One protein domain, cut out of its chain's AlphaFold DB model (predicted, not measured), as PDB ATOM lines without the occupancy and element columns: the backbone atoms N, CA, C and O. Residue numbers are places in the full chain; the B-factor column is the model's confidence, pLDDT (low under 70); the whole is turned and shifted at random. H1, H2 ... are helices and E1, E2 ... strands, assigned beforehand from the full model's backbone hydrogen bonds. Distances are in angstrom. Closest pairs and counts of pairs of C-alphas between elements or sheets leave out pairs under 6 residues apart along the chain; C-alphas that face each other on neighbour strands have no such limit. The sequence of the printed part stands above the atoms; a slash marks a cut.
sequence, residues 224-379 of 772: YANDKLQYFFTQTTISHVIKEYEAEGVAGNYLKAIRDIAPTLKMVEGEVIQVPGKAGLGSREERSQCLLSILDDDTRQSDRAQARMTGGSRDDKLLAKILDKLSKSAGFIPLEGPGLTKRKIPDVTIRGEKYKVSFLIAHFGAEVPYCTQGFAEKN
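AT A GLANCE: This is residues 224 to 379 of the 772 residues of the protein "Hypothetical protein" of Haptolina brevifila (UniProt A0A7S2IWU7). What shape would a first look show? A small core, in which H4 joins H3 and H6, and H3 and H6 graze a sheet of three strands, has long arms: helix H1 runs off one way, and the hairpin of E1 and E2 another. The hairpin of E4 and E5 reaches out elsewhere, with residues 349 to 354 standing free. What is it made of? The printed part has 156 residues, mixed in class, with seven named helices and seven named strands in the order H1 H2 H3 E1 E2 H4 H5 H6 E3 E4 E5 E6 E7 H7; the antiparallel sheet runs E3 E6 E7. It is loose, with a radius of gyration of the C-alphas of 19.9 A and spans of 63 by 52 by 32 A.

IN THESE COORDINATES: Where are the helices? H1, residues 224 to 247, begins at C-alpha 224 (97.535, -11.190, -35.494) and is 32.4 A long. H2 is residues 254 to 257, H3 262 to 269, H4 291 to 300 over 14.6 A, H5 303 to 306, H6 314 to 326 over 18.1 A, and H7 375 to 379, ending at C-alpha 379 (88.505, -2.712, -43.392). Where are the strands? E1 is residues 272 to 275, E2 284 to 287, E3 332 to 334, E4 348 to 350, E5 353 to 355, E6 359 to 362 and E7 367 to 370.

HOW THE PARTS SIT: What does H1 meet? With residues 224 to 231 alone it touches H3, the C-alphas of Lys 228 and Leu 265 being closest at 7.1 A; H2 is close to H1 but not clearly touching, at 7.0 A between the C-alphas of Tyr 254 and Ile 242. What does the hub, H4, touch? It touches H3 at C-alphas 291 and 268, 4.7 A, H6 at 291 and 322, 7.0 A, and H7 at 299 and 376, 7.0 A, each the closest pair; H5 touches no helix. How do the strands pair? N 273 and O 286 are 2.7 A apart in hairpin E1 and E2, N 350 and O 353 2.9 A in hairpin E4 and E5, N 333 and O 360 2.9 A between E3 and E6, and N 368 and O 361 2.9 A in hairpin E6 and E7. Are the helix backbones complete? Every O i to N i+4 pair is within hydrogen-bond range in H3, H4, H6 and H7, and 18 of 20 in H1; H2 and H5 are too short for one.

THE WHOLE: How far does it reach? The C-alphas farthest apart, those of Gly 249 and Arg 308, are 63.7 A apart, and the printed part has no cut. Which link is long? E3 to E4, 13 residues. Where is confidence low? Among the residues with pLDDT under 70 are 251 to 257, 301 to 312 and 337 to 344.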
ATOM      1  N   TYR A 224      96.927 -12.285 -36.249       92.56
ATOM      2  CA  TYR A 224      97.535 -11.190 -35.494       92.56
ATOM      3  C   TYR A 224      97.206 -11.269 -33.993       92.56
ATOM      4  O   TYR A 224      98.114 -11.170 -33.165       92.56
ATOM      5  N   ALA A 225      95.941 -11.499 -33.620       91.31
ATOM      6  CA  ALA A 225      95.555 -11.661 -32.217       91.31
ATOM      7  C   ALA A 225      96.265 -12.854 -31.559       91.31
ATOM      8  O   ALA A 225      96.778 -12.731 -30.442       91.31
ATOM      9  N   ASN A 226      96.354 -13.981 -32.271       89.75
ATOM     10  CA  ASN A 226      97.074 -15.167 -31.811       89.75
ATOM     11  C   ASN A 226      98.570 -14.903 -31.616       89.75
ATOM     12  O   ASN A 226      99.099 -15.202 -30.547       89.75
ATOM     13  N   ASP A 227      99.243 -14.286 -32.589       91.62
ATOM     14  CA  ASP A 227     100.661 -13.926 -32.473       91.62
ATOM     15  C   ASP A 227     100.905 -12.968 -31.306       91.62
ATOM     16  O   ASP A 227     101.878 -13.110 -30.565       91.62
ATOM     17  N   LYS A 228     100.004 -12.004 -31.097       91.38
ATOM     18  CA  LYS A 228     100.109 -11.031 -30.011       91.38
ATOM     19  C   LYS A 228      99.953 -11.693 -28.637       91.38
ATOM     20  O   LYS A 228     100.725 -11.396 -27.722       91.38
ATOM     21  N   LEU A 229      99.007 -12.622 -28.484       90.12
ATOM     22  CA  LEU A 229      98.860 -13.423 -27.262       90.12
ATOM     23  C   LEU A 229     100.020 -14.397 -27.064       90.12
ATOM     24  O   LEU A 229     100.465 -14.601 -25.934       90.12
ATOM     25  N   GLN A 230     100.546 -14.969 -28.145       87.88
ATOM     26  CA  GLN A 230     101.715 -15.837 -28.095       87.88
ATOM     27  C   GLN A 230     102.961 -15.061 -27.664       87.88
ATOM     28  O   GLN A 230     103.721 -15.522 -26.810       87.88
ATOM     29  N   TYR A 231     103.141 -13.846 -28.173       89.50
ATOM     30  CA  TYR A 231     104.180 -12.936 -27.714       89.50
ATOM     31  C   TYR A 231     103.999 -12.571 -26.238       89.50
ATOM     32  O   TYR A 231     104.954 -12.658 -25.465       89.50
ATOM     33  N   PHE A 232     102.775 -12.248 -25.807       88.62
ATOM     34  CA  PHE A 232     102.466 -11.997 -24.397       88.62
ATOM     35  C   PHE A 232     102.805 -13.198 -23.499       88.62
ATOM     36  O   PHE A 232     103.423 -13.017 -22.446       88.62
ATOM     37  N   PHE A 233     102.473 -14.421 -23.921       86.38
ATOM     38  CA  PHE A 233     102.849 -15.656 -23.230       86.38
ATOM     39  C   PHE A 233     104.372 -15.799 -23.115       86.38
ATOM     40  O   PHE A 233     104.887 -16.044 -22.022       86.38
ATOM     41  N   THR A 234     105.101 -15.602 -24.214       82.50
ATOM     42  CA  THR A 234     106.566 -15.694 -24.241       82.50
ATOM     43  C   THR A 234     107.222 -14.649 -23.334       82.50
ATOM     44  O   THR A 234     108.174 -14.952 -22.609       82.50
ATOM     45  N   GLN A 235     106.701 -13.422 -23.300       81.06
ATOM     46  CA  GLN A 235     107.219 -12.364 -22.429       81.06
ATOM     47  C   GLN A 235     106.898 -12.615 -20.947       81.06
ATOM     48  O   GLN A 235     107.766 -12.474 -20.084       81.06
ATOM     49  N   THR A 236     105.671 -13.027 -20.637       78.88
ATOM     50  CA  THR A 236     105.195 -13.127 -19.248       78.88
ATOM     51  C   THR A 236     105.604 -14.435 -18.583       78.88
ATOM     52  O   THR A 236     105.925 -14.445 -17.400       78.88
ATOM     53  N   THR A 237     105.629 -15.538 -19.328       77.19
ATOM     54  CA  THR A 237     105.950 -16.860 -18.779       77.19
ATOM     55  C   THR A 237     107.432 -17.152 -18.925       77.19
ATOM     56  O   THR A 237     108.117 -17.416 -17.941       77.19
ATOM     57  N   ILE A 238     107.957 -17.084 -20.150       76.81
ATOM     58  CA  ILE A 238     109.330 -17.520 -20.410       76.81
ATOM     59  C   ILE A 238     110.330 -16.435 -20.007       76.81
ATOM     60  O   ILE A 238     111.244 -16.692 -19.225       76.81
ATOM     61  N   SER A 239     110.148 -15.204 -20.489       77.62
ATOM     62  CA  SER A 239     111.117 -14.132 -20.229       77.62
ATOM     63  C   SER A 239     111.141 -13.726 -18.753       77.62
ATOM     64  O   SER A 239     112.203 -13.388 -18.237       77.62
ATOM     65  N   HIS A 240     110.012 -13.812 -18.041       77.88
ATOM     66  CA  HIS A 240     109.983 -13.608 -16.590       77.88
ATOM     67  C   HIS A 240     110.798 -14.669 -15.838       77.88
ATOM     68  O   HIS A 240     111.599 -14.313 -14.976       77.88
ATOM     69  N   VAL A 241     110.664 -15.952 -16.203       77.94
ATOM     70  CA  VAL A 241     111.458 -17.045 -15.612       77.94
ATOM     71  C   VAL A 241     112.951 -16.839 -15.863       77.94
ATOM     72  O   VAL A 241     113.758 -17.013 -14.953       77.94
ATOM     73  N   ILE A 242     113.329 -16.412 -17.069       78.94
ATOM     74  CA  ILE A 242     114.733 -16.141 -17.409       78.94
ATOM     75  C   ILE A 242     115.274 -14.959 -16.595       78.94
ATOM     76  O   ILE A 242     116.334 -15.083 -15.985       78.94
ATOM     77  N   LYS A 243     114.529 -13.850 -16.504       82.00
ATOM     78  CA  LYS A 243     114.908 -12.698 -15.666       82.00
ATOM     79  C   LYS A 243     115.032 -13.080 -14.192       82.00
ATOM     80  O   LYS A 243     115.922 -12.586 -13.504       82.00
ATOM     81  N   GLU A 244     114.170 -13.970 -13.699       85.12
ATOM     82  CA  GLU A 244     114.282 -14.511 -12.344       85.12
ATOM     83  C   GLU A 244     115.583 -15.311 -12.172       85.12
ATOM     84  O   GLU A 244     116.305 -15.098 -11.199       85.12
ATOM     85  N   TYR A 245     115.921 -16.186 -13.123       86.06
ATOM     86  CA  TYR A 245     117.173 -16.949 -13.094       86.06
ATOM     87  C   TYR A 245     118.400 -16.034 -13.093       86.06
ATOM     88  O   TYR A 245     119.303 -16.229 -12.278       86.06
ATOM     89  N   GLU A 246     118.419 -15.003 -13.939       85.38
ATOM     90  CA  GLU A 246     119.494 -14.006 -13.982       85.38
ATOM     91  C   GLU A 246     119.615 -13.240 -12.659       85.38
ATOM     92  O   GLU A 246     120.710 -13.132 -12.097       85.38
ATOM     93  N   ALA A 247     118.490 -12.772 -12.106       88.19
ATOM     94  CA  ALA A 247     118.454 -12.086 -10.816       88.19
ATOM     95  C   ALA A 247     118.994 -12.971  -9.680       88.19
ATOM     96  O   ALA A 247     119.691 -12.486  -8.780       88.19
ATOM     97  N   GLU A 248     118.737 -14.275  -9.756       89.19
ATOM     98  CA  GLU A 248     119.176 -15.292  -8.801       89.19
ATOM     99  C   GLU A 248     120.588 -15.832  -9.082       89.19
ATOM    100  O   GLU A 248     121.099 -16.631  -8.297       89.19
ATOM    101  N   GLY A 249     121.256 -15.361 -10.142       84.44
ATOM    102  CA  GLY A 249     122.613 -15.774 -10.514       84.44
ATOM    103  C   GLY A 249     122.701 -17.207 -11.051       84.44
ATOM    104  O   GLY A 249     123.753 -17.842 -10.960       84.44
ATOM    105  N   VAL A 250     121.599 -17.736 -11.581       83.75
ATOM    106  CA  VAL A 250     121.507 -19.069 -12.182       83.75
ATOM    107  C   VAL A 250     121.948 -18.980 -13.645       83.75
ATOM    108  O   VAL A 250     121.236 -18.454 -14.495       83.75
ATOM    109  N   ALA A 251     123.154 -19.469 -13.936       69.69
ATOM    110  CA  ALA A 251     123.753 -19.373 -15.265       69.69
ATOM    111  C   ALA A 251     123.103 -20.326 -16.288       69.69
ATOM    112  O   ALA A 251     123.029 -21.534 -16.054       69.69
ATOM    113  N   GLY A 252     122.752 -19.802 -17.466       68.12
ATOM    114  CA  GLY A 252     122.424 -20.600 -18.648       68.12
ATOM    115  C   GLY A 252     122.021 -19.757 -19.857       68.12
ATOM    116  O   GLY A 252     121.731 -18.572 -19.743       68.12
ATOM    117  N   ASN A 253     122.044 -20.376 -21.040       65.44
ATOM    118  CA  ASN A 253     121.706 -19.734 -22.311       65.44
ATOM    119  C   ASN A 253     120.296 -20.152 -22.754       65.44
ATOM    120  O   ASN A 253     120.128 -20.925 -23.695       65.44
ATOM    121  N   TYR A 254     119.292 -19.701 -22.002       68.12
ATOM    122  CA  TYR A 254     117.904 -20.164 -22.119       68.12
ATOM    123  C   TYR A 254     117.129 -19.519 -23.282       68.12
ATOM    124  O   TYR A 254     116.079 -20.020 -23.670       68.12
ATOM    125  N   LEU A 255     117.651 -18.426 -23.852       62.22
ATOM    126  CA  LEU A 255     116.985 -17.632 -24.892       62.22
ATOM    127  C   LEU A 255     117.111 -18.225 -26.303       62.22
ATOM    128  O   LEU A 255     116.267 -17.953 -27.149       62.22
ATOM    129  N   LYS A 256     118.129 -19.055 -26.573       63.03
ATOM    130  CA  LYS A 256     118.388 -19.589 -27.927       63.03
ATOM    131  C   LYS A 256     117.278 -20.493 -28.482       63.03
ATOM    132  O   LYS A 256     117.254 -20.711 -29.687       63.03
ATOM    133  N   ALA A 257     116.406 -21.025 -27.628       60.81
ATOM    134  CA  ALA A 257     115.328 -21.935 -28.023       60.81
ATOM    135  C   ALA A 257     114.013 -21.217 -28.388       60.81
ATOM    136  O   ALA A 257     113.068 -21.859 -28.833       60.81
ATOM    137  N   ILE A 258     113.917 -19.899 -28.187       72.62
ATOM    138  CA  ILE A 258     112.654 -19.174 -28.352       72.62
ATOM    139  C   ILE A 258     112.614 -18.531 -29.732       72.62
ATOM    140  O   ILE A 258     113.463 -17.706 -30.071       72.62
ATOM    141  N   ARG A 259     111.590 -18.870 -30.515       79.31
ATOM    142  CA  ARG A 259     111.287 -18.171 -31.763       79.31
ATOM    143  C   ARG A 259     110.823 -16.747 -31.451       79.31
ATOM    144  O   ARG A 259     109.858 -16.555 -30.713       79.31
ATOM    145  N   ASP A 260     111.505 -15.758 -32.020       83.50
ATOM    146  CA  ASP A 260     111.151 -14.352 -31.837       83.50
ATOM    147  C   ASP A 260     110.134 -13.900 -32.892       83.50
ATOM    148  O   ASP A 260     110.445 -13.815 -34.079       83.50
ATOM    149  N   ILE A 261     108.910 -13.613 -32.442       89.69
ATOM    150  CA  ILE A 261     107.818 -13.090 -33.277       89.69
ATOM    151  C   ILE A 261     107.715 -11.559 -33.226       89.69
ATOM    152  O   ILE A 261     106.922 -10.968 -33.960       89.69
ATOM    153  N   ALA A 262     108.521 -10.889 -32.392       90.44
ATOM    154  CA  ALA A 262     108.499  -9.433 -32.265       90.44
ATOM    155  C   ALA A 262     108.687  -8.698 -33.607       90.44
ATOM    156  O   ALA A 262     107.960  -7.728 -33.834       90.44
ATOM    157  N   PRO A 263     109.564  -9.140 -34.536       91.94
ATOM    158  CA  PRO A 263     109.710  -8.474 -35.829       91.94
ATOM    159  C   PRO A 263     108.439  -8.541 -36.689       91.94
ATOM    160  O   PRO A 263     108.058  -7.534 -37.286       91.94
ATOM    161  N   THR A 264     107.745  -9.686 -36.705       93.75
ATOM    162  CA  THR A 264     106.461  -9.836 -37.411       93.75
ATOM    163  C   THR A 264     105.394  -8.940 -36.785       93.75
ATOM    164  O   THR A 264     104.697  -8.228 -37.505       93.75
ATOM    165  N   LEU A 265     105.297  -8.897 -35.451       93.81
ATOM    166  CA  LEU A 265     104.358  -8.003 -34.767       93.81
ATOM    167  C   LEU A 265     104.652  -6.532 -35.074       93.81
ATOM    168  O   LEU A 265     103.745  -5.801 -35.456       93.81
ATOM    169  N   LYS A 266     105.918  -6.109 -35.026       93.12
ATOM    170  CA  LYS A 266     106.328  -4.758 -35.435       93.12
ATOM    171  C   LYS A 266     105.875  -4.433 -36.859       93.12
ATOM    172  O   LYS A 266     105.387  -3.333 -37.104       93.12
ATOM    173  N   MET A 267     106.015  -5.374 -37.791       94.62
ATOM    174  CA  MET A 267     105.554  -5.205 -39.170       94.62
ATOM    175  C   MET A 267     104.025  -5.051 -39.253       94.62
ATOM    176  O   MET A 267     103.543  -4.219 -40.024       94.62
ATOM    177  N   VAL A 268     103.264  -5.787 -38.436       94.69
ATOM    178  CA  VAL A 268     101.795  -5.752 -38.446       94.69
ATOM    179  C   VAL A 268     101.230  -4.515 -37.731       94.69
ATOM    180  O   VAL A 268     100.481  -3.757 -38.344       94.69
ATOM    181  N   GLU A 269     101.593  -4.270 -36.470       92.62
ATOM    182  CA  GLU A 269     100.992  -3.231 -35.604       92.62
ATOM    183  C   GLU A 269     101.867  -1.985 -35.372       92.62
ATOM    184  O   GLU A 269     101.373  -0.962 -34.882       92.62
ATOM    185  N   GLY A 270     103.140  -2.022 -35.763       89.81
ATOM    186  CA  GLY A 270     104.082  -0.916 -35.587       89.81
ATOM    187  C   GLY A 270     104.617  -0.793 -34.161       89.81
ATOM    188  O   GLY A 270     104.028  -1.280 -33.198       89.81
ATOM    189  N   GLU A 271     105.743  -0.104 -34.019       84.69
ATOM    190  CA  GLU A 271     106.320   0.282 -32.729       84.69
ATOM    191  C   GLU A 271     105.933   1.714 -32.370       84.69
ATOM    192  O   GLU A 271     105.817   2.570 -33.247       84.69
ATOM    193  N   VAL A 272     105.774   1.991 -31.076       79.69
ATOM    194  CA  VAL A 272     105.610   3.363 -30.587       79.69
ATOM    195  C   VAL A 272     106.963   4.072 -30.665       79.69
ATOM    196  O   VAL A 272     107.945   3.628 -30.075       79.69
ATOM    197  N   ILE A 273     107.006   5.171 -31.408       81.00
ATOM    198  CA  ILE A 273     108.168   6.026 -31.636       81.00
ATOM    199  C   ILE A 273     107.900   7.427 -31.085       81.00
ATOM    200  O   ILE A 273     106.825   7.999 -31.252       81.00
ATOM    201  N   GLN A 274     108.905   7.993 -30.421       75.44
ATOM    202  CA  GLN A 274     108.880   9.373 -29.943       75.44
ATOM    203  C   GLN A 274     109.279  10.300 -31.093       75.44
ATOM    204  O   GLN A 274     110.395  10.224 -31.607       75.44
ATOM    205  N   VAL A 275     108.366  11.177 -31.494       75.62
ATOM    206  CA  VAL A 275     108.565  12.157 -32.560       75.62
ATOM    207  C   VAL A 275     108.702  13.545 -31.928       75.62
ATOM    208  O   VAL A 275     107.910  13.894 -31.048       75.62
ATOM    209  N   PRO A 276     109.690  14.366 -32.329       69.19
ATOM    210  CA  PRO A 276     109.788  15.741 -31.855       69.19
ATOM    211  C   PRO A 276     108.499  16.506 -32.177       69.19
ATOM    212  O   PRO A 276     108.063  16.539 -33.330       69.19
ATOM    213  N   GLY A 277     107.874  17.109 -31.164       70.06
ATOM    214  CA  GLY A 277     106.696  17.947 -31.372       70.06
ATOM    215  C   GLY A 277     107.032  19.214 -32.159       70.06
ATOM    216  O   GLY A 277     108.187  19.641 -32.242       70.06
ATOM    217  N   LYS A 278     106.009  19.841 -32.755       63.56
ATOM    218  CA  LYS A 278     106.159  21.183 -33.342       63.56
ATOM    219  C   LYS A 278     106.624  22.156 -32.254       63.56
ATOM    220  O   LYS A 278     106.169  22.044 -31.121       63.56
ATOM    221  N   ALA A 279     107.494  23.105 -32.613       47.53
ATOM    222  CA  ALA A 279     108.113  24.060 -31.688       47.53
ATOM    223  C   ALA A 279     107.118  24.586 -30.629       47.53
ATOM    224  O   ALA A 279     106.148  25.259 -30.969       47.53
ATOM    225  N   GLY A 280     107.354  24.238 -29.359       59.59
ATOM    226  CA  GLY A 280     106.522  24.636 -28.215       59.59
ATOM    227  C   GLY A 280     105.554  23.571 -27.679       59.59
ATOM    228  O   GLY A 280     105.084  23.715 -26.555       59.59
ATOM    229  N   LEU A 281     105.293  22.483 -28.409       57.75
ATOM    230  CA  LEU A 281     104.625  21.288 -27.885       57.75
ATOM    231  C   LEU A 281     105.666  20.172 -27.746       57.75
ATOM    232  O   LEU A 281     106.447  19.949 -28.668       57.75
ATOM    233  N   GLY A 282     105.715  19.512 -26.585       67.31
ATOM    234  CA  GLY A 282     106.677  18.446 -26.276       67.31
ATOM    235  C   GLY A 282     106.661  17.274 -27.267       67.31
ATOM    236  O   GLY A 282     105.891  17.254 -28.227       67.31
ATOM    237  N   SER A 283     107.529  16.283 -27.051       65.25
ATOM    238  CA  SER A 283     107.568  15.091 -27.905       65.25
ATOM    239  C   SER A 283     106.204  14.393 -27.951       65.25
ATOM    240  O   SER A 283     105.485  14.314 -26.955       65.25
ATOM    241  N   ARG A 284     105.830  13.923 -29.142       75.81
ATOM    242  CA  ARG A 284     104.585  13.204 -29.396       75.81
ATOM    243  C   ARG A 284     104.903  11.747 -29.684       75.81
ATOM    244  O   ARG A 284     105.794  11.449 -30.470       75.81
ATOM    245  N   GLU A 285     104.135  10.847 -29.095       74.19
ATOM    246  CA  GLU A 285     104.170   9.438 -29.467       74.19
ATOM    247  C   GLU A 285     103.389   9.226 -30.766       74.19
ATOM    248  O   GLU A 285     102.200   9.542 -30.859       74.19
ATOM    249  N   GLU A 286     104.064   8.698 -31.780       74.44
ATOM    250  CA  GLU A 286     103.441   8.190 -33.001       74.44
ATOM    251  C   GLU A 286     103.822   6.720 -33.180       74.44
ATOM    252  O   GLU A 286     104.714   6.213 -32.507       74.44
ATOM    253  N   ARG A 287     103.124   5.990 -34.049       77.56
ATOM    254  CA  ARG A 287     103.494   4.608 -34.376       77.56
ATOM    255  C   ARG A 287     104.266   4.572 -35.685       77.56
ATOM    256  O   ARG A 287     103.947   5.309 -36.617       77.56
ATOM    257  N   SER A 288     105.263   3.697 -35.762       82.88
ATOM    258  CA  SER A 288     105.968   3.420 -37.007       82.88
ATOM    259  C   SER A 288     104.999   2.878 -38.054       82.88
ATOM    260  O   SER A 288     104.013   2.213 -37.730       82.88
ATOM    261  N   GLN A 289     105.321   3.105 -39.322       84.75
ATOM    262  CA  GLN A 289     104.548   2.555 -40.426       84.75
ATOM    263  C   GLN A 289     104.521   1.020 -40.375       84.75
ATOM    264  O   GLN A 289     105.557   0.371 -40.246       84.75
ATOM    265  N   CYS A 290     103.318   0.463 -40.461       92.62
ATOM    266  CA  CYS A 290     103.005  -0.958 -40.320       92.62
ATOM    267  C   CYS A 290     101.787  -1.344 -41.172       92.62
ATOM    268  O   CYS A 290     101.082  -0.467 -41.684       92.62
ATOM    269  N   LEU A 291     101.501  -2.641 -41.301       94.19
ATOM    270  CA  LEU A 291     100.376  -3.144 -42.093       94.19
ATOM    271  C   LEU A 291      99.035  -2.536 -41.664       94.19
ATOM    272  O   LEU A 291      98.309  -2.017 -42.511       94.19
ATOM    273  N   LEU A 292      98.732  -2.521 -40.362       91.88
ATOM    274  CA  LEU A 292      97.477  -1.952 -39.861       91.88
ATOM    275  C   LEU A 292      97.388  -0.443 -40.133       91.88
ATOM    276  O   LEU A 292      96.326   0.041 -40.501       91.88
ATOM    277  N   SER A 293      98.496   0.305 -40.042       89.19
ATOM    278  CA  SER A 293      98.495   1.740 -40.382       89.19
ATOM    279  C   SER A 293      98.252   1.998 -41.873       89.19
ATOM    280  O   SER A 293      97.564   2.951 -42.221       89.19
ATOM    281  N   ILE A 294      98.764   1.134 -42.760       90.19
ATOM    282  CA  ILE A 294      98.541   1.242 -44.209       90.19
ATOM    283  C   ILE A 294      97.061   1.013 -44.527       90.19
ATOM    284  O   ILE A 294      96.493   1.740 -45.340       90.19
ATOM    285  N   LEU A 295      96.442   0.034 -43.862       89.19
ATOM    286  CA  LEU A 295      95.011  -0.241 -43.967       89.19
ATOM    287  C   LEU A 295      94.178   0.933 -43.427       89.19
ATOM    288  O   LEU A 295      93.231   1.362 -44.084       89.19
ATOM    289  N   ASP A 296      94.554   1.492 -42.273       85.06
ATOM    290  CA  ASP A 296      93.899   2.659 -41.668       85.06
ATOM    291  C   ASP A 296      93.973   3.897 -42.587       85.06
ATOM    292  O   ASP A 296      92.981   4.608 -42.765       85.06
ATOM    293  N   ASP A 297      95.134   4.148 -43.196       82.75
ATOM    294  CA  ASP A 297      95.348   5.262 -44.123       82.75
ATOM    295  C   ASP A 297      94.570   5.088 -45.432       82.75
ATOM    296  O   ASP A 297      94.078   6.076 -45.982       82.75
ATOM    297  N   ASP A 298      94.429   3.856 -45.937       83.25
ATOM    298  CA  ASP A 298      93.628   3.591 -47.135       83.25
ATOM    299  C   ASP A 298      92.139   3.877 -46.910       83.25
ATOM    300  O   ASP A 298      91.484   4.425 -47.793       83.25
ATOM    301  N   THR A 299      91.620   3.595 -45.710       76.50
ATOM    302  CA  THR A 299      90.234   3.918 -45.333       76.50
ATOM    303  C   THR A 299      89.987   5.428 -45.248       76.50
ATOM    304  O   THR A 299      88.882   5.890 -45.522       76.50
ATOM    305  N   ARG A 300      91.001   6.223 -44.882       71.94
ATOM    306  CA  ARG A 300      90.880   7.688 -44.722       71.94
ATOM    307  C   ARG A 300      91.003   8.470 -46.026       71.94
ATOM    308  O   ARG A 300      90.630   9.644 -46.070       71.94
ATOM    309  N   GLN A 301      91.573   7.874 -47.067       66.25
ATOM    310  CA  GLN A 301      91.698   8.531 -48.365       66.25
ATOM    311  C   GLN A 301      90.315   8.631 -49.014       66.25
ATOM    312  O   GLN A 301      89.626   7.631 -49.168       66.25
ATOM    313  N   SER A 302      89.895   9.846 -49.380       52.31
ATOM    314  CA  SER A 302      88.601  10.050 -50.035       52.31
ATOM    315  C   SER A 302      88.579   9.390 -51.415       52.31
ATOM    316  O   SER A 302      89.560   9.472 -52.161       52.31
ATOM    317  N   ASP A 303      87.431   8.822 -51.792       51.41
ATOM    318  CA  ASP A 303      87.220   8.193 -53.105       51.41
ATOM    319  C   ASP A 303      87.618   9.137 -54.266       51.41
ATOM    320  O   ASP A 303      88.158   8.708 -55.285       51.41
ATOM    321  N   ARG A 304      87.482  10.464 -54.079       43.81
ATOM    322  CA  ARG A 304      87.910  11.502 -55.041       43.81
ATOM    323  C   ARG A 304      89.427  11.624 -55.234       43.81
ATOM    324  O   ARG A 304      89.858  11.982 -56.330       43.81
ATOM    325  N   ALA A 305      90.240  11.376 -54.206       48.66
ATOM    326  CA  ALA A 305      91.700  11.366 -54.336       48.66
ATOM    327  C   ALA A 305      92.188  10.086 -55.039       48.66
ATOM    328  O   ALA A 305      93.146  10.131 -55.810       48.66
ATOM    329  N   GLN A 306      91.483   8.969 -54.830       49.50
ATOM    330  CA  GLN A 306      91.784   7.663 -55.428       49.50
ATOM    331  C   GLN A 306      91.320   7.536 -56.891       49.50
ATOM    332  O   GLN A 306      91.996   6.868 -57.681       49.50
ATOM    333  N   ALA A 307      90.232   8.217 -57.274       47.25
ATOM    334  CA  ALA A 307      89.713   8.269 -58.647       47.25
ATOM    335  C   ALA A 307      90.620   9.039 -59.630       47.25
ATOM    336  O   ALA A 307      90.557   8.821 -60.837       47.25
ATOM    337  N   ARG A 308      91.493   9.925 -59.131       49.53
ATOM    338  CA  ARG A 308      92.438  10.698 -59.961       49.53
ATOM    339  C   ARG A 308      93.710   9.928 -60.337       49.53
ATOM    340  O   ARG A 308      94.469  10.415 -61.169       49.53
ATOM    341  N   MET A 309      93.948   8.749 -59.756       51.00
ATOM    342  CA  MET A 309      95.093   7.892 -60.086       51.00
ATOM    343  C   MET A 309      94.663   6.749 -61.019       51.00
ATOM    344  O   MET A 309      93.820   5.919 -60.665       51.00
ATOM    345  N   THR A 310      95.241   6.723 -62.218       44.78
ATOM    346  CA  THR A 310      94.911   5.822 -63.333       44.78
ATOM    347  C   THR A 310      95.208   4.341 -63.042       44.78
ATOM    348  O   THR A 310      96.336   4.015 -62.686       44.78
ATOM    349  N   GLY A 311      94.225   3.461 -63.295       58.34
ATOM    350  CA  GLY A 311      94.376   1.998 -63.450       58.34
ATOM    351  C   GLY A 311      94.357   1.145 -62.163       58.34
ATOM    352  O   GLY A 311      94.970   1.512 -61.166       58.34
ATOM    353  N   GLY A 312      93.680  -0.014 -62.208       65.31
ATOM    354  CA  GLY A 312      93.647  -1.046 -61.148       65.31
ATOM    355  C   GLY A 312      92.505  -0.915 -60.126       65.31
ATOM    356  O   GLY A 312      91.994   0.186 -59.897       65.31
ATOM    357  N   SER A 313      92.095  -2.035 -59.514       76.75
ATOM    358  CA  SER A 313      91.096  -2.045 -58.433       76.75
ATOM    359  C   SER A 313      91.640  -1.384 -57.153       76.75
ATOM    360  O   SER A 313      92.848  -1.176 -57.008       76.75
ATOM    361  N   ARG A 314      90.764  -1.040 -56.197       78.50
ATOM    362  CA  ARG A 314      91.189  -0.470 -54.902       78.50
ATOM    363  C   ARG A 314      92.134  -1.411 -54.148       78.50
ATOM    364  O   ARG A 314      93.141  -0.951 -53.616       78.50
ATOM    365  N   ASP A 315      91.857  -2.712 -54.173       83.88
ATOM    366  CA  ASP A 315      92.701  -3.718 -53.526       83.88
ATOM    367  C   ASP A 315      94.054  -3.895 -54.234       83.88
ATOM    368  O   ASP A 315      95.058  -4.098 -53.558       83.88
ATOM    369  N   ASP A 316      94.130  -3.737 -55.565       84.94
ATOM    370  CA  ASP A 316      95.414  -3.748 -56.294       84.94
ATOM    371  C   ASP A 316      96.298  -2.566 -55.876       84.94
ATOM    372  O   ASP A 316      97.506  -2.704 -55.667       84.94
ATOM    373  N   LYS A 317      95.685  -1.388 -55.716       85.56
ATOM    374  CA  LYS A 317      96.367  -0.178 -55.240       85.56
ATOM    375  C   LYS A 317      96.825  -0.340 -53.789       85.56
ATOM    376  O   LYS A 317      97.938   0.067 -53.449       85.56
ATOM    377  N   LEU A 318      95.994  -0.942 -52.939       88.81
ATOM    378  CA  LEU A 318      96.352  -1.279 -51.563       88.81
ATOM    379  C   LEU A 318      97.519  -2.277 -51.522       88.81
ATOM    380  O   LEU A 318      98.488  -2.044 -50.802       88.81
ATOM    381  N   LEU A 319      97.477  -3.335 -52.334       90.44
ATOM    382  CA  LEU A 319      98.556  -4.313 -52.451       90.44
ATOM    383  C   LEU A 319      99.867  -3.651 -52.887       90.44
ATOM    384  O   LEU A 319     100.903  -3.897 -52.274       90.44
ATOM    385  N   ALA A 320      99.830  -2.763 -53.883       88.62
ATOM    386  CA  ALA A 320     101.012  -2.020 -54.314       88.62
ATOM    387  C   ALA A 320     101.624  -1.197 -53.166       88.62
ATOM    388  O   ALA A 320     102.835  -1.247 -52.958       88.62
ATOM    389  N   LYS A 321     100.797  -0.508 -52.362       89.81
ATOM    390  CA  LYS A 321     101.251   0.224 -51.163       89.81
ATOM    391  C   LYS A 321     101.845  -0.709 -50.100       89.81
ATOM    392  O   LYS A 321     102.834  -0.347 -49.467       89.81
ATOM    393  N   ILE A 322     101.240  -1.880 -49.879       92.12
ATOM    394  CA  ILE A 322     101.733  -2.890 -48.928       92.12
ATOM    395  C   ILE A 322     103.112  -3.391 -49.369       92.12
ATOM    396  O   ILE A 322     104.042  -3.400 -48.564       92.12
ATOM    397  N   LEU A 323     103.268  -3.764 -50.641       90.88
ATOM    398  CA  LEU A 323     104.530  -4.269 -51.186       90.88
ATOM    399  C   LEU A 323     105.634  -3.206 -51.161       90.88
ATOM    400  O   LEU A 323     106.750  -3.499 -50.734       90.88
ATOM    401  N   ASP A 324     105.323  -1.973 -51.560       89.44
ATOM    402  CA  ASP A 324     106.267  -0.850 -51.538       89.44
ATOM    403  C   ASP A 324     106.839  -0.618 -50.130       89.44
ATOM    404  O   ASP A 324     108.052  -0.511 -49.943       89.44
ATOM    405  N   LYS A 325     105.969  -0.640 -49.115       89.94
ATOM    406  CA  LYS A 325     106.335  -0.288 -47.739       89.94
ATOM    407  C   LYS A 325     106.877  -1.450 -46.910       89.94
ATOM    408  O   LYS A 325     107.706  -1.219 -46.034       89.94
ATOM    409  N   LEU A 326     106.405  -2.679 -47.136       92.44
ATOM    410  CA  LEU A 326     106.676  -3.822 -46.250       92.44
ATOM    411  C   LEU A 326     107.532  -4.925 -46.877       92.44
ATOM    412  O   LEU A 326     107.950  -5.823 -46.155       92.44
ATOM    413  N   SER A 327     107.863  -4.866 -48.173       89.19
ATOM    414  CA  SER A 327     108.653  -5.916 -48.852       89.19
ATOM    415  C   SER A 327     110.008  -6.233 -48.205       89.19
ATOM    416  O   SER A 327     110.519  -7.336 -48.382       89.19
ATOM    417  N   LYS A 328     110.593  -5.282 -47.467       88.62
ATOM    418  CA  LYS A 328     111.874  -5.437 -46.754       88.62
ATOM    419  C   LYS A 328     111.715  -5.728 -45.259       88.62
ATOM    420  O   LYS A 328     112.717  -5.913 -44.570       88.62
ATOM    421  N   SER A 329     110.490  -5.719 -44.742       90.31
ATOM    422  CA  SER A 329     110.215  -5.920 -43.321       90.31
ATOM    423  C   SER A 329     110.379  -7.389 -42.945       90.31
ATOM    424  O   SER A 329     109.890  -8.281 -43.636       90.31
ATOM    425  N   ALA A 330     111.032  -7.652 -41.813       89.19
ATOM    426  CA  ALA A 330     111.102  -8.999 -41.259       89.19
ATOM    427  C   ALA A 330     109.685  -9.533 -40.975       89.19
ATOM    428  O   ALA A 330     108.829  -8.808 -40.472       89.19
ATOM    429  N   GLY A 331     109.442 -10.796 -41.325       89.19
ATOM    430  CA  GLY A 331     108.131 -11.433 -41.188       89.19
ATOM    431  C   GLY A 331     107.180 -11.233 -42.374       89.19
ATOM    432  O   GLY A 331     106.180 -11.940 -42.451       89.19
ATOM    433  N   PHE A 332     107.483 -10.336 -43.321       93.38
ATOM    434  CA  PHE A 332     106.722 -10.181 -44.566       93.38
ATOM    435  C   PHE A 332     107.432 -10.895 -45.722       93.38
ATOM    436  O   PHE A 332     108.629 -10.711 -45.936       93.38
ATOM    437  N   ILE A 333     106.702 -11.714 -46.479       91.12
ATOM    438  CA  ILE A 333     107.251 -12.522 -47.572       91.12
ATOM    439  C   ILE A 333     106.507 -12.157 -48.871       91.12
ATOM    440  O   ILE A 333     105.379 -12.617 -49.092       91.12
ATOM    441  N   PRO A 334     107.107 -11.332 -49.749       88.69
ATOM    442  CA  PRO A 334     106.512 -10.994 -51.039       88.69
ATOM    443  C   PRO A 334     106.598 -12.172 -52.023       88.69
ATOM    444  O   PRO A 334     107.574 -12.921 -52.039       88.69
ATOM    445  N   LEU A 335     105.584 -12.314 -52.882       83.88
ATOM    446  CA  LEU A 335     105.560 -13.341 -53.935       83.88
ATOM    447  C   LEU A 335     106.284 -12.922 -55.223       83.88
ATOM    448  O   LEU A 335     106.742 -13.775 -55.987       83.88
ATOM    449  N   GLU A 336     106.392 -11.616 -55.465       72.38
ATOM    450  CA  GLU A 336     107.026 -11.023 -56.642       72.38
ATOM    451  C   GLU A 336     107.932  -9.856 -56.202       72.38
ATOM    452  O   GLU A 336     107.560  -9.074 -55.328       72.38
ATOM    453  N   GLY A 337     109.137  -9.742 -56.779       64.25
ATOM    454  CA  GLY A 337     110.081  -8.658 -56.479       64.25
ATOM    455  C   GLY A 337     111.468  -8.847 -57.119       64.25
ATOM    456  O   GLY A 337     111.793  -9.956 -57.558       64.25
ATOM    457  N   PRO A 338     112.304  -7.790 -57.197       51.50
ATOM    458  CA  PRO A 338     113.634  -7.878 -57.795       51.50
ATOM    459  C   PRO A 338     114.545  -8.806 -56.977       51.50
ATOM    460  O   PRO A 338     114.788  -8.556 -55.800       51.50
ATOM    461  N   GLY A 339     115.059  -9.869 -57.604       56.59
ATOM    462  CA  GLY A 339     115.985 -10.826 -56.979       56.59
ATOM    463  C   GLY A 339     115.340 -12.040 -56.293       56.59
ATOM    464  O   GLY A 339     116.064 -12.870 -55.752       56.59
ATOM    465  N   LEU A 340     114.009 -12.187 -56.337       62.09
ATOM    466  CA  LEU A 340     113.296 -13.349 -55.789       62.09
ATOM    467  C   LEU A 340     112.958 -14.367 -56.890       62.09
ATOM    468  O   LEU A 340     112.349 -14.025 -57.905       62.09
ATOM    469  N   THR A 341     113.290 -15.645 -56.681       55.84
ATOM    470  CA  THR A 341     112.715 -16.744 -57.474       55.84
ATOM    471  C   THR A 341     111.215 -16.807 -57.220       55.84
ATOM    472  O   THR A 341     110.791 -16.997 -56.082       55.84
ATOM    473  N   LYS A 342     110.419 -16.658 -58.284       58.38
ATOM    474  CA  LYS A 342     108.952 -16.631 -58.249       58.38
ATOM    475  C   LYS A 342     108.405 -17.866 -57.512       58.38
ATOM    476  O   LYS A 342     108.355 -18.954 -58.085       58.38
ATOM    477  N   ARG A 343     107.997 -17.715 -56.245       66.69
ATOM    478  CA  ARG A 343     107.276 -18.760 -55.501       66.69
ATOM    479  C   ARG A 343     105.885 -18.863 -56.133       66.69
ATOM    480  O   ARG A 343     105.021 -18.031 -55.877       66.69
ATOM    481  N   LYS A 344     105.685 -19.831 -57.032       65.81
ATOM    482  CA  LYS A 344     104.372 -20.076 -57.646       65.81
ATOM    483  C   LYS A 344     103.473 -20.774 -56.631       65.81
ATOM    484  O   LYS A 344     103.615 -21.973 -56.414       65.81
ATOM    485  N   ILE A 345     102.557 -20.018 -56.039       75.56
ATOM    486  CA  ILE A 345     101.428 -20.571 -55.293       75.56
ATOM    487  C   ILE A 345     100.243 -20.627 -56.262       75.56
ATOM    488  O   ILE A 345      99.979 -19.617 -56.918       75.56
ATOM    489  N   PRO A 346      99.595 -21.790 -56.443       72.12
ATOM    490  CA  PRO A 346      98.470 -21.912 -57.361       72.12
ATOM    491  C   PRO A 346      97.290 -21.055 -56.895       72.12
ATOM    492  O   PRO A 346      96.994 -21.000 -55.701       72.12
ATOM    493  N   ASP A 347      96.613 -20.416 -57.849       78.00
ATOM    494  CA  ASP A 347      95.350 -19.726 -57.589       78.00
ATOM    495  C   ASP A 347      94.311 -20.734 -57.088       78.00
ATOM    496  O   ASP A 347      94.221 -21.863 -57.584       78.00
ATOM    497  N   VAL A 348      93.503 -20.317 -56.118       75.81
ATOM    498  CA  VAL A 348      92.452 -21.156 -55.539       75.81
ATOM    499  C   VAL A 348      91.114 -20.692 -56.090       75.81
ATOM    500  O   VAL A 348      90.839 -19.498 -56.124       75.81
ATOM    501  N   THR A 349      90.270 -21.617 -56.545       73.56
ATOM    502  CA  THR A 349      88.903 -21.289 -56.980       73.56
ATOM    503  C   THR A 349      87.916 -21.776 -55.929       73.56
ATOM    504  O   THR A 349      87.951 -22.951 -55.574       73.56
ATOM    505  N   ILE A 350      87.055 -20.886 -55.433       64.94
ATOM    506  CA  ILE A 350      86.023 -21.181 -54.429       64.94
ATOM    507  C   ILE A 350      84.696 -20.669 -54.989       64.94
ATOM    508  O   ILE A 350      84.610 -19.499 -55.354       64.94
ATOM    509  N   ARG A 351      83.668 -21.525 -55.100       62.00
ATOM    510  CA  ARG A 351      82.346 -21.153 -55.668       62.00
ATOM    511  C   ARG A 351      82.390 -20.460 -57.041       62.00
ATOM    512  O   ARG A 351      81.571 -19.598 -57.339       62.00
ATOM    513  N   GLY A 352      83.355 -20.830 -57.881       67.38
ATOM    514  CA  GLY A 352      83.549 -20.228 -59.207       67.38
ATOM    515  C   GLY A 352      84.316 -18.900 -59.208       67.38
ATOM    516  O   GLY A 352      84.685 -18.425 -60.281       67.38
ATOM    517  N   GLU A 353      84.637 -18.335 -58.041       68.38
ATOM    518  CA  GLU A 353      85.500 -17.160 -57.913       68.38
ATOM    519  C   GLU A 353      86.966 -17.570 -57.754       68.38
ATOM    520  O   GLU A 353      87.297 -18.466 -56.975       68.38
ATOM    521  N   LYS A 354      87.862 -16.908 -58.493       77.81
ATOM    522  CA  LYS A 354      89.311 -17.132 -58.417       77.81
ATOM    523  C   LYS A 354      89.947 -16.187 -57.405       77.81
ATOM    524  O   LYS A 354      89.833 -14.975 -57.545       77.81
ATOM    525  N   TYR A 355      90.689 -16.756 -56.465       79.94
ATOM    526  CA  TYR A 355      91.438 -16.055 -55.432       79.94
ATOM    527  C   TYR A 355      92.934 -16.177 -55.710       79.94
ATOM    528  O   TYR A 355      93.489 -17.280 -55.761       79.94
ATOM    529  N   LYS A 356      93.587 -15.025 -55.867       84.38
ATOM    530  CA  LYS A 356      95.024 -14.927 -56.123       84.38
ATOM    531  C   LYS A 356      95.764 -14.576 -54.837       84.38
ATOM    532  O   LYS A 356      95.563 -13.504 -54.264       84.38
ATOM    533  N   VAL A 357      96.673 -15.448 -54.406       87.94
ATOM    534  CA  VAL A 357      97.529 -15.154 -53.248       87.94
ATOM    535  C   VAL A 357      98.410 -13.944 -53.558       87.94
ATOM    536  O   VAL A 357      99.022 -13.855 -54.622       87.94
ATOM    537  N   SER A 358      98.441 -12.992 -52.630       90.50
ATOM    538  CA  SER A 358      99.075 -11.685 -52.797       90.50
ATOM    539  C   SER A 358     100.426 -11.600 -52.075       90.50
ATOM    540  O   SER A 358     101.407 -11.132 -52.653       90.50
ATOM    541  N   PHE A 359     100.503 -12.083 -50.832       91.62
ATOM    542  CA  PHE A 359     101.728 -12.135 -50.020       91.62
ATOM    543  C   PHE A 359     101.613 -13.204 -48.923       91.62
ATOM    544  O   PHE A 359     100.536 -13.764 -48.710       91.62
ATOM    545  N   LEU A 360     102.716 -13.489 -48.224       92.12
ATOM    546  CA  LEU A 360     102.728 -14.341 -47.033       92.12
ATOM    547  C   LEU A 360     103.219 -13.554 -45.818       92.12
ATOM    548  O   LEU A 360     104.039 -12.642 -45.943       92.12
ATOM    549  N   ILE A 361     102.746 -13.946 -44.638       93.88
ATOM    550  CA  ILE A 361     103.275 -13.476 -43.355       93.88
ATOM    551  C   ILE A 361     103.832 -14.676 -42.590       93.88
ATOM    552  O   ILE A 361     103.180 -15.716 -42.491       93.88
ATOM    553  N   ALA A 362     105.045 -14.534 -42.059       92.62
ATOM    554  CA  ALA A 362     105.660 -15.512 -41.170       92.62
ATOM    555  C   ALA A 362     105.155 -15.293 -39.736       92.62
ATOM    556  O   ALA A 362     105.745 -14.536 -38.959       92.62
ATOM    557  N   HIS A 363     104.036 -15.941 -39.418       91.50
ATOM    558  CA  HIS A 363     103.465 -15.994 -38.073       91.50
ATOM    559  C   HIS A 363     104.293 -16.909 -37.162       91.50
ATOM    560  O   HIS A 363     105.223 -17.586 -37.614       91.50
ATOM    561  N   PHE A 364     103.955 -16.970 -35.866       85.94
ATOM    562  CA  PHE A 364     104.724 -17.760 -34.901       85.94
ATOM    563  C   PHE A 364     104.854 -19.231 -35.323       85.94
ATOM    564  O   PHE A 364     105.946 -19.788 -35.255       85.94
ATOM    565  N   GLY A 365     103.770 -19.848 -35.803       79.69
ATOM    566  CA  GLY A 365     103.739 -21.270 -36.164       79.69
ATOM    567  C   GLY A 365     103.991 -21.599 -37.632       79.69
ATOM    568  O   GLY A 365     104.460 -22.695 -37.924       79.69
ATOM    569  N   ALA A 366     103.667 -20.691 -38.554       85.94
ATOM    570  CA  ALA A 366     103.587 -21.006 -39.980       85.94
ATOM    571  C   ALA A 366     103.719 -19.762 -40.874       85.94
ATOM    572  O   ALA A 366     103.439 -18.639 -40.456       85.94
ATOM    573  N   GLU A 367     104.089 -19.985 -42.135       89.81
ATOM    574  CA  GLU A 367     103.938 -18.993 -43.203       89.81
ATOM    575  C   GLU A 367     102.504 -19.067 -43.747       89.81
ATOM    576  O   GLU A 367     102.096 -20.104 -44.273       89.81
ATOM    577  N   VAL A 368     101.736 -17.983 -43.624       90.50
ATOM    578  CA  VAL A 368     100.314 -17.965 -44.004       90.50
ATOM    579  C   VAL A 368     100.106 -17.136 -45.276       90.50
ATOM    580  O   VAL A 368     100.541 -15.982 -45.312       90.50
ATOM    581  N   PRO A 369      99.460 -17.691 -46.325       91.06
ATOM    582  CA  PRO A 369      99.173 -16.981 -47.571       91.06
ATOM    583  C   PRO A 369      97.912 -16.122 -47.481       91.06
ATOM    584  O   PRO A 369      96.834 -16.636 -47.196       91.06
ATOM    585  N   TYR A 370      98.029 -14.836 -47.815       92.50
ATOM    586  CA  TYR A 370      96.932 -13.867 -47.791       92.50
ATOM    587  C   TYR A 370      96.535 -13.390 -49.188       92.50
ATOM    588  O   TYR A 370      97.390 -13.165 -50.047       92.50
ATOM    589  N   CYS A 371      95.232 -13.198 -49.397       89.81
ATOM    590  CA  CYS A 371      94.653 -12.599 -50.598       89.81
ATOM    591  C   CYS A 371      94.111 -11.204 -50.263       89.81
ATOM    592  O   CYS A 371      93.243 -11.093 -49.403       89.81
ATOM    593  N   THR A 372      94.578 -10.148 -50.940       88.56
ATOM    594  CA  THR A 372      94.112  -8.770 -50.677       88.56
ATOM    595  C   THR A 372      92.719  -8.470 -51.217       88.56
ATOM    596  O   THR A 372      92.200  -7.388 -50.968       88.56
ATOM    597  N   GLN A 373      92.098  -9.391 -51.952       84.31
ATOM    598  CA  GLN A 373      90.756  -9.200 -52.493       84.31
ATOM    599  C   GLN A 373      89.742  -8.942 -51.365       84.31
ATOM    600  O   GLN A 373      89.585  -9.746 -50.444       84.31
ATOM    601  N   GLY A 374      89.064  -7.797 -51.430       79.19
ATOM    602  CA  GLY A 374      88.106  -7.329 -50.435       79.19
ATOM    603  C   GLY A 374      88.726  -6.739 -49.163       79.19
ATOM    604  O   GLY A 374      87.972  -6.385 -48.259       79.19
ATOM    605  N   PHE A 375      90.056  -6.612 -49.043       85.06
ATOM    606  CA  PHE A 375      90.695  -6.064 -47.834       85.06
ATOM    607  C   PHE A 375      90.249  -4.635 -47.551       85.06
ATOM    608  O   PHE A 375      89.878  -4.327 -46.417       85.06
ATOM    609  N   ALA A 376      90.295  -3.760 -48.559       80.44
ATOM    610  CA  ALA A 376      89.996  -2.348 -48.358       80.44
ATOM    611  C   ALA A 376      88.537  -2.148 -47.926       80.44
ATOM    612  O   ALA A 376      88.254  -1.400 -46.994       80.44
ATOM    613  N   GLU A 377      87.619  -2.879 -48.560       73.88
ATOM    614  CA  GLU A 377      86.184  -2.825 -48.272       73.88
ATOM    615  C   GLU A 377      85.856  -3.388 -46.892       73.88
ATOM    616  O   GLU A 377      85.148  -2.752 -46.112       73.88
ATOM    617  N   LYS A 378      86.407  -4.562 -46.562       77.50
ATOM    618  CA  LYS A 378      86.229  -5.180 -45.245       77.50
ATOM    619  C   LYS A 378      86.787  -4.289 -44.141       77.50
ATOM    620  O   LYS A 378      86.171  -4.183 -43.088       77.50
ATOM    621  N   ASN A 379      87.904  -3.602 -44.379       81.81
ATOM    622  CA  ASN A 379      88.505  -2.712 -43.392       81.81
ATOM    623  C   ASN A 379      87.760  -1.374 -43.212       81.81
ATOM    624  O   ASN A 379      87.899  -0.740 -42.162       81.81
TER     625      ASN A 379